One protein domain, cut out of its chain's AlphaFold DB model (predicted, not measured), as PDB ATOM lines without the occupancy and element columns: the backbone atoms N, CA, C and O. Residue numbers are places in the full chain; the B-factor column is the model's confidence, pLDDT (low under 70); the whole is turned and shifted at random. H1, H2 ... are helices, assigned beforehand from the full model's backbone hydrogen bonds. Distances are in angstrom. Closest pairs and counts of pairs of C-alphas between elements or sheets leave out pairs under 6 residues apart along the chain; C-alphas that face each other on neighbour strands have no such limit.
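This is residues 472 to 538 of the 543 residues of the protein "Hypothetical protein" of Odontella aurita (UniProt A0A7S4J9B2). A long helix, H1, has the short helix H2 set off from it across a small gap, and the last helix, H3, residues 525 to 538, sticks out from this loose body as a free arm. Loops make the rest: residues 472 to 482 come before H1, and residues 501 to 508 and 517 to 524 join the helices. The printed part has 67 residues with three named helices, in the order H1, H2, H3, and no named strand; its class is all helix. It is loose, with a radius of gyration of the C-alphas of 14.1 A, and spans 44 by 31 by 20 A.

After residues 472 to 482 comes H1, residues 483 to 500, which touches no helix. H2, residues 509 to 516, is near H1: no pair of their C-alphas is within 8 A, their closest being 8.0 A apart, but 7 pairs are within 10 A. H3, residues 525 to 538, is apart from H1 and from H2 and stands free. Every O i to N i+4 pair is within hydrogen-bond range in H2 and H3, and 13 of 14 are in H1.

The printed part begins with C-alpha 472 at (-1.303, -9.833, 39.859). H1 runs from Ser 483, C-alpha at (-14.747, -9.802, 39.297), to Gln 500, 26.2 A from first to last C-alpha. H2 runs from Asp 509 to Glu 516, 10.6 A. H3 runs from Arg 525 to Thr 538, 20.5 A, its last C-alpha at (14.702, -36.121, 46.863).

The C-alphas farthest apart, those of Gly 481 and Thr 538, are 44.3 A apart. Without H3 the body of 53 residues spans 36 by 20 by 17 A. The printed part has no cut, and both links, of 8 residues each, are short. The mean pLDDT of the printed part is 70.7; residues 475 to 481, 504 and 523 to 538 are under 70.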
ATOM      1  N   CYS A 472      -0.162  -9.282  40.615       76.12
ATOM      2  CA  CYS A 472      -1.303  -9.833  39.859       76.12
ATOM      3  C   CYS A 472      -2.328 -10.622  40.712       76.12
ATOM      4  O   CYS A 472      -3.155 -11.367  40.170       76.12
ATOM      5  N   ARG A 473      -2.248 -10.574  42.049       73.19
ATOM      6  CA  ARG A 473      -3.080 -11.403  42.943       73.19
ATOM      7  C   ARG A 473      -4.400 -10.720  43.289       73.19
ATOM      8  O   ARG A 473      -4.496 -10.001  44.271       73.19
ATOM      9  N   ILE A 474      -5.434 -11.029  42.515       73.06
ATOM     10  CA  ILE A 474      -6.788 -10.514  42.749       73.06
ATOM     11  C   ILE A 474      -7.504 -11.394  43.792       73.06
ATOM     12  O   ILE A 474      -7.663 -12.602  43.583       73.06
ATOM     13  N   ALA A 475      -7.918 -10.810  44.923       64.69
ATOM     14  CA  ALA A 475      -8.630 -11.510  45.997       64.69
ATOM     15  C   ALA A 475     -10.097 -11.820  45.624       64.69
ATOM     16  O   ALA A 475     -10.753 -11.061  44.916       64.69
ATOM     17  N   ASN A 476     -10.618 -12.957  46.104       56.69
ATOM     18  CA  ASN A 476     -11.962 -13.456  45.760       56.69
ATOM     19  C   ASN A 476     -13.092 -12.827  46.601       56.69
ATOM     20  O   ASN A 476     -14.266 -12.976  46.273       56.69
ATOM     21  N   ASN A 477     -12.764 -12.141  47.698       52.50
ATOM     22  CA  ASN A 477     -13.731 -11.363  48.463       52.50
ATOM     23  C   ASN A 477     -13.189  -9.935  48.651       52.50
ATOM     24  O   ASN A 477     -11.980  -9.756  48.740       52.50
ATOM     25  N   ALA A 478     -14.102  -8.963  48.667       43.25
ATOM     26  CA  ALA A 478     -13.930  -7.546  49.024       43.25
ATOM     27  C   ALA A 478     -13.889  -6.454  47.929       43.25
ATOM     28  O   ALA A 478     -14.132  -5.309  48.290       43.25
ATOM     29  N   THR A 479     -13.774  -6.724  46.620       47.91
ATOM     30  CA  THR A 479     -13.892  -5.625  45.623       47.91
ATOM     31  C   THR A 479     -14.810  -5.991  44.462       47.91
ATOM     32  O   THR A 479     -14.428  -6.683  43.520       47.91
ATOM     33  N   ALA A 480     -16.051  -5.496  44.513       52.91
ATOM     34  CA  ALA A 480     -17.087  -5.724  43.500       52.91
ATOM     35  C   ALA A 480     -16.694  -5.272  42.070       52.91
ATOM     36  O   ALA A 480     -17.376  -5.641  41.116       52.91
ATOM     37  N   GLY A 481     -15.595  -4.519  41.908       60.84
ATOM     38  CA  GLY A 481     -15.105  -4.001  40.625       60.84
ATOM     39  C   GLY A 481     -14.293  -4.985  39.769       60.84
ATOM     40  O   GLY A 481     -14.463  -5.004  38.555       60.84
ATOM     41  N   TYR A 482     -13.471  -5.864  40.362       71.31
ATOM     42  CA  TYR A 482     -12.492  -6.671  39.600       71.31
ATOM     43  C   TYR A 482     -12.934  -8.115  39.317       71.31
ATOM     44  O   TYR A 482     -12.140  -8.940  38.868       71.31
ATOM     45  N   SER A 483     -14.212  -8.446  39.532       74.75
ATOM     46  CA  SER A 483     -14.747  -9.802  39.297       74.75
ATOM     47  C   SER A 483     -14.540 -10.279  37.848       74.75
ATOM     48  O   SER A 483     -14.196 -11.438  37.596       74.75
ATOM     49  N   ARG A 484     -14.656  -9.357  36.880       79.00
ATOM     50  CA  ARG A 484     -14.389  -9.626  35.459       79.00
ATOM     51  C   ARG A 484     -12.916  -9.962  35.207       79.00
ATOM     52  O   ARG A 484     -12.628 -10.963  34.549       79.00
ATOM     53  N   LEU A 485     -12.003  -9.168  35.764       79.25
ATOM     54  CA  LEU A 485     -10.559  -9.368  35.645       79.25
ATOM     55  C   LEU A 485     -10.107 -10.663  36.338       79.25
ATOM     56  O   LEU A 485      -9.318 -11.422  35.774       79.25
ATOM     57  N   LEU A 486     -10.685 -10.988  37.499       80.12
ATOM     58  CA  LEU A 486     -10.462 -12.249  38.211       80.12
ATOM     59  C   LEU A 486     -10.853 -13.462  37.351       80.12
ATOM     60  O   LEU A 486     -10.067 -14.403  37.198       80.12
ATOM     61  N   GLY A 487     -12.053 -13.430  36.761       78.56
ATOM     62  CA  GLY A 487     -12.532 -14.478  35.858       78.56
ATOM     63  C   GLY A 487     -11.652 -14.624  34.615       78.56
ATOM     64  O   GLY A 487     -11.341 -15.744  34.198       78.56
ATOM     65  N   TRP A 488     -11.186 -13.504  34.057       85.44
ATOM     66  CA  TRP A 488     -10.270 -13.505  32.919       85.44
ATOM     67  C   TRP A 488      -8.904 -14.109  33.269       85.44
ATOM     68  O   TRP A 488      -8.452 -15.010  32.561       85.44
ATOM     69  N   CYS A 489      -8.295 -13.719  34.393       83.19
ATOM     70  CA  CYS A 489      -7.034 -14.286  34.885       83.19
ATOM     71  C   CYS A 489      -7.145 -15.803  35.122       83.19
ATOM     72  O   CYS A 489      -6.251 -16.571  34.761       83.19
ATOM     73  N   ALA A 490      -8.265 -16.269  35.689       81.38
ATOM     74  CA  ALA A 490      -8.530 -17.696  35.866       81.38
ATOM     75  C   ALA A 490      -8.615 -18.441  34.521       81.38
ATOM     76  O   ALA A 490      -8.095 -19.554  34.390       81.38
ATOM     77  N   ASN A 491      -9.223 -17.819  33.508       82.81
ATOM     78  CA  ASN A 491      -9.271 -18.374  32.162       82.81
ATOM     79  C   ASN A 491      -7.881 -18.421  31.501       82.81
ATOM     80  O   ASN A 491      -7.556 -19.446  30.904       82.81
ATOM     81  N   GLN A 492      -7.028 -17.398  31.669       84.94
ATOM     82  CA  GLN A 492      -5.652 -17.421  31.139       84.94
ATOM     83  C   GLN A 492      -4.854 -18.609  31.699       84.94
ATOM     84  O   GLN A 492      -4.250 -19.357  30.933       84.94
ATOM     85  N   ARG A 493      -4.943 -18.884  33.010       84.62
ATOM     86  CA  ARG A 493      -4.304 -20.069  33.625       84.62
ATOM     87  C   ARG A 493      -4.825 -21.391  33.049       84.62
ATOM     88  O   ARG A 493      -4.061 -22.333  32.851       84.62
ATOM     89  N   LYS A 494      -6.130 -21.481  32.772       82.62
ATOM     90  CA  LYS A 494      -6.756 -22.671  32.170       82.62
ATOM     91  C   LYS A 494      -6.290 -22.898  30.731       82.62
ATOM     92  O   LYS A 494      -6.048 -24.041  30.350       82.62
ATOM     93  N   VAL A 495      -6.198 -21.835  29.937       81.94
ATOM     94  CA  VAL A 495      -5.771 -21.907  28.535       81.94
ATOM     95  C   VAL A 495      -4.262 -22.179  28.439       81.94
ATOM     96  O   VAL A 495      -3.857 -23.016  27.639       81.94
ATOM     97  N   TRP A 496      -3.447 -21.618  29.337       83.44
ATOM     98  CA  TRP A 496      -2.016 -21.933  29.449       83.44
ATOM     99  C   TRP A 496      -1.749 -23.418  29.743       83.44
ATOM    100  O   TRP A 496      -0.894 -24.029  29.113       83.44
ATOM    101  N   LYS A 497      -2.545 -24.062  30.609       82.50
ATOM    102  CA  LYS A 497      -2.439 -25.520  30.831       82.50
ATOM    103  C   LYS A 497      -2.656 -26.343  29.562       82.50
ATOM    104  O   LYS A 497      -2.053 -27.398  29.418       82.50
ATOM    105  N   LYS A 498      -3.530 -25.888  28.661       81.75
ATOM    106  CA  LYS A 498      -3.755 -26.561  27.375       81.75
ATOM    107  C   LYS A 498      -2.565 -26.373  26.441       81.75
ATOM    108  O   LYS A 498      -2.150 -27.345  25.821       81.75
ATOM    109  N   TYR A 499      -2.004 -25.163  26.410       84.00
ATOM    110  CA  TYR A 499      -0.775 -24.858  25.680       84.00
ATOM    111  C   TYR A 499       0.390 -25.767  26.121       84.00
ATOM    112  O   TYR A 499       1.030 -26.379  25.277       84.00
ATOM    113  N   GLN A 500       0.585 -25.965  27.432       78.56
ATOM    114  CA  GLN A 500       1.655 -26.819  27.981       78.56
ATOM    115  C   GLN A 500       1.566 -28.298  27.558       78.56
ATOM    116  O   GLN A 500       2.580 -28.981  27.495       78.56
ATOM    117  N   VAL A 501       0.363 -28.804  27.264       78.75
ATOM    118  CA  VAL A 501       0.126 -30.201  26.842       78.75
ATOM    119  C   VAL A 501       0.006 -30.304  25.307       78.75
ATOM    120  O   VAL A 501      -0.447 -31.315  24.778       78.75
ATOM    121  N   GLY A 502       0.363 -29.246  24.566       75.94
ATOM    122  CA  GLY A 502       0.307 -29.215  23.100       75.94
ATOM    123  C   GLY A 502      -1.113 -29.209  22.516       75.94
ATOM    124  O   GLY A 502      -1.303 -29.472  21.330       75.94
ATOM    125  N   GLN A 503      -2.139 -28.923  23.324       77.31
ATOM    126  CA  GLN A 503      -3.518 -28.806  22.848       77.31
ATOM    127  C   GLN A 503      -3.787 -27.414  22.265       77.31
ATOM    128  O   GLN A 503      -3.225 -26.414  22.711       77.31
ATOM    129  N   LYS A 504      -4.738 -27.330  21.321       68.88
ATOM    130  CA  LYS A 504      -5.160 -26.065  20.697       68.88
ATOM    131  C   LYS A 504      -5.529 -25.019  21.762       68.88
ATOM    132  O   LYS A 504      -6.506 -25.175  22.502       68.88
ATOM    133  N   SER A 505      -4.738 -23.951  21.814       78.50
ATOM    134  CA  SER A 505      -4.793 -22.866  22.796       78.50
ATOM    135  C   SER A 505      -4.905 -21.518  22.084       78.50
ATOM    136  O   SER A 505      -4.412 -21.360  20.972       78.50
ATOM    137  N   SER A 506      -5.567 -20.544  22.715       74.81
ATOM    138  CA  SER A 506      -5.613 -19.156  22.234       74.81
ATOM    139  C   SER A 506      -4.505 -18.269  22.818       74.81
ATOM    140  O   SER A 506      -4.415 -17.097  22.446       74.81
ATOM    141  N   LEU A 507      -3.677 -18.801  23.731       76.06
ATOM    142  CA  LEU A 507      -2.432 -18.156  24.157       76.06
ATOM    143  C   LEU A 507      -1.334 -18.458  23.137       76.06
ATOM    144  O   LEU A 507      -1.013 -19.625  22.919       76.06
ATOM    145  N   THR A 508      -0.772 -17.397  22.563       80.81
ATOM    146  CA  THR A 508       0.469 -17.413  21.783       80.81
ATOM    147  C   THR A 508       1.666 -17.154  22.700       80.81
ATOM    148  O   THR A 508       1.503 -16.600  23.791       80.81
ATOM    149  N   ASP A 509       2.870 -17.497  22.246       75.38
ATOM    150  CA  ASP A 509       4.122 -17.301  22.996       75.38
ATOM    151  C   ASP A 509       4.330 -15.836  23.398       75.38
ATOM    152  O   ASP A 509       4.747 -15.529  24.513       75.38
ATOM    153  N   GLU A 510       3.949 -14.910  22.520       74.44
ATOM    154  CA  GLU A 510       3.988 -13.466  22.767       74.44
ATOM    155  C   GLU A 510       3.067 -13.049  23.923       74.44
ATOM    156  O   GLU A 510       3.450 -12.248  24.774       74.44
ATOM    157  N   LYS A 511       1.862 -13.627  24.009       81.25
ATOM    158  CA  LYS A 511       0.906 -13.347  25.094       81.25
ATOM    159  C   LYS A 511       1.352 -13.937  26.427       81.25
ATOM    160  O   LYS A 511       1.064 -13.355  27.470       81.25
ATOM    161  N   ILE A 512       2.052 -15.070  26.393       79.75
ATOM    162  CA  ILE A 512       2.662 -15.678  27.581       79.75
ATOM    163  C   ILE A 512       3.765 -14.758  28.109       79.75
ATOM    164  O   ILE A 512       3.669 -14.318  29.252       79.75
ATOM    165  N   LYS A 513       4.719 -14.360  27.254       78.50
ATOM    166  CA  LYS A 513       5.812 -13.442  27.624       78.50
ATOM    167  C   LYS A 513       5.301 -12.118  28.199       78.50
ATOM    168  O   LYS A 513       5.837 -11.627  29.188       78.50
ATOM    169  N   ARG A 514       4.234 -11.554  27.618       81.31
ATOM    170  CA  ARG A 514       3.611 -10.308  28.101       81.31
ATOM    171  C   ARG A 514       2.963 -10.445  29.479       81.31
ATOM    172  O   ARG A 514       2.954  -9.490  30.241       81.31
ATOM    173  N   LEU A 515       2.400 -11.603  29.814       81.06
ATOM    174  CA  LEU A 515       1.842 -11.843  31.148       81.06
ATOM    175  C   LEU A 515       2.955 -12.118  32.171       81.06
ATOM    176  O   LEU A 515       2.896 -11.615  33.292       81.06
ATOM    177  N   GLU A 516       3.994 -12.853  31.781       81.44
ATOM    178  CA  GLU A 516       5.160 -13.116  32.633       81.44
ATOM    179  C   GLU A 516       5.909 -11.831  33.002       81.44
ATOM    180  O   GLU A 516       6.310 -11.683  34.156       81.44
ATOM    181  N   SER A 517       6.017 -10.865  32.082       77.44
ATOM    182  CA  SER A 517       6.663  -9.576  32.365       77.44
ATOM    183  C   SER A 517       5.935  -8.734  33.421       77.44
ATOM    184  O   SER A 517       6.555  -7.875  34.040       77.44
ATOM    185  N   LEU A 518       4.649  -9.002  33.679       79.06
ATOM    186  CA  LEU A 518       3.880  -8.381  34.765       79.06
ATOM    187  C   LEU A 518       3.980  -9.150  36.093       79.06
ATOM    188  O   LEU A 518       3.327  -8.783  37.069       79.06
ATOM    189  N   GLY A 519       4.750 -10.240  36.141       75.19
ATOM    190  CA  GLY A 519       4.804 -11.133  37.299       75.19
ATOM    191  C   GLY A 519       3.559 -12.016  37.440       75.19
ATOM    192  O   GLY A 519       3.226 -12.456  38.548       75.19
ATOM    193  N   PHE A 520       2.839 -12.279  36.341       81.94
ATOM    194  CA  PHE A 520       1.639 -13.111  36.363       81.94
ATOM    195  C   PHE A 520       1.981 -14.590  36.578       81.94
ATOM    196  O   PHE A 520       2.476 -15.282  35.692       81.94
ATOM    197  N   ASP A 521       1.649 -15.111  37.760       79.88
ATOM    198  CA  ASP A 521       1.857 -16.526  38.075       79.88
ATOM    199  C   ASP A 521       0.768 -17.416  37.442       79.88
ATOM    200  O   ASP A 521      -0.411 -17.409  37.844       79.88
ATOM    201  N   PHE A 522       1.183 -18.218  36.457       78.25
ATOM    202  CA  PHE A 522       0.344 -19.219  35.799       78.25
ATOM    203  C   PHE A 522       0.127 -20.481  36.646       78.25
ATOM    204  O   PHE A 522      -0.847 -21.215  36.428       78.25
ATOM    205  N   THR A 523       0.991 -20.741  37.634       68.38
ATOM    206  CA  THR A 523       0.960 -21.978  38.418       68.38
ATOM    207  C   THR A 523      -0.072 -21.915  39.554       68.38
ATOM    208  O   THR A 523      -0.082 -20.995  40.372       68.38
ATOM    209  N   PRO A 524      -0.981 -22.901  39.676       58.44
ATOM    210  CA  PRO A 524      -1.876 -22.981  40.824       58.44
ATOM    211  C   PRO A 524      -1.120 -23.381  42.096       58.44
ATOM    212  O   PRO A 524      -0.308 -24.307  42.081       58.44
ATOM    213  N   ARG A 525      -1.493 -22.789  43.240       52.91
ATOM    214  CA  ARG A 525      -0.907 -23.058  44.573       52.91
ATOM    215  C   ARG A 525      -0.813 -24.555  44.929       52.91
ATOM    216  O   ARG A 525       0.116 -24.976  45.609       52.91
ATOM    217  N   ARG A 526      -1.757 -25.373  44.445       49.59
ATOM    218  CA  ARG A 526      -1.809 -26.828  44.681       49.59
ATOM    219  C   ARG A 526      -0.701 -27.601  43.951       49.59
ATOM    220  O   ARG A 526      -0.301 -28.648  44.434       49.59
ATOM    221  N   GLN A 527      -0.195 -27.079  42.833       54.41
ATOM    222  CA  GLN A 527       0.846 -27.714  42.019       54.41
ATOM    223  C   GLN A 527       2.252 -27.387  42.547       54.41
ATOM    224  O   GLN A 527       3.076 -28.287  42.644       54.41
ATOM    225  N   LYS A 528       2.466 -26.156  43.045       56.31
ATOM    226  CA  LYS A 528       3.660 -25.780  43.829       56.31
ATOM    227  C   LYS A 528       3.822 -26.627  45.094       56.31
ATOM    228  O   LYS A 528       4.924 -27.048  45.401       56.31
ATOM    229  N   LYS A 529       2.721 -26.948  45.791       52.03
ATOM    230  CA  LYS A 529       2.751 -27.823  46.981       52.03
ATOM    231  C   LYS A 529       3.089 -29.286  46.652       52.03
ATOM    232  O   LYS A 529       3.593 -29.988  47.513       52.03
ATOM    233  N   ILE A 530       2.801 -29.744  45.430       55.03
ATOM    234  CA  ILE A 530       3.173 -31.089  44.959       55.03
ATOM    235  C   ILE A 530       4.648 -31.102  44.535       55.03
ATOM    236  O   ILE A 530       5.373 -31.987  44.958       55.03
ATOM    237  N   GLN A 531       5.109 -30.088  43.796       53.28
ATOM    238  CA  GLN A 531       6.512 -29.966  43.373       53.28
ATOM    239  C   GLN A 531       7.476 -29.728  44.548       53.28
ATOM    240  O   GLN A 531       8.515 -30.372  44.600       53.28
ATOM    241  N   ALA A 532       7.105 -28.894  45.527       55.28
ATOM    242  CA  ALA A 532       7.899 -28.683  46.743       55.28
ATOM    243  C   ALA A 532       8.030 -29.971  47.576       55.28
ATOM    244  O   ALA A 532       9.111 -30.299  48.044       55.28
ATOM    245  N   ARG A 533       6.950 -30.760  47.676       52.66
ATOM    246  CA  ARG A 533       6.947 -32.044  48.395       52.66
ATOM    247  C   ARG A 533       7.728 -33.142  47.660       52.66
ATOM    248  O   ARG A 533       8.244 -34.049  48.298       52.66
ATOM    249  N   SER A 534       7.823 -33.066  46.332       53.72
ATOM    250  CA  SER A 534       8.690 -33.942  45.535       53.72
ATOM    251  C   SER A 534      10.173 -33.572  45.651       53.72
ATOM    252  O   SER A 534      10.996 -34.471  45.591       53.72
ATOM    253  N   GLN A 535      10.512 -32.292  45.851       54.62
ATOM    254  CA  GLN A 535      11.894 -31.840  46.070       54.62
ATOM    255  C   GLN A 535      12.389 -32.120  47.501       54.62
ATOM    256  O   GLN A 535      13.535 -32.516  47.683       54.62
ATOM    257  N   GLU A 536      11.527 -32.006  48.516       54.12
ATOM    258  CA  GLU A 536      11.861 -32.421  49.892       54.12
ATOM    259  C   GLU A 536      12.138 -33.934  49.981       54.12
ATOM    260  O   GLU A 536      13.104 -34.344  50.621       54.12
ATOM    261  N   ASN A 537      11.379 -34.768  49.257       52.38
ATOM    262  CA  ASN A 537      11.618 -36.216  49.218       52.38
ATOM    263  C   ASN A 537      12.915 -36.620  48.493       52.38
ATOM    264  O   ASN A 537      13.475 -37.655  48.825       52.38
ATOM    265  N   THR A 538      13.421 -35.828  47.541       54.22
ATOM    266  CA  THR A 538      14.702 -36.121  46.863       54.22
ATOM    267  C   THR A 538      15.927 -35.653  47.646       54.22
ATOM    268  O   THR A 538      17.035 -36.059  47.325       54.22
TER     269      THR A 538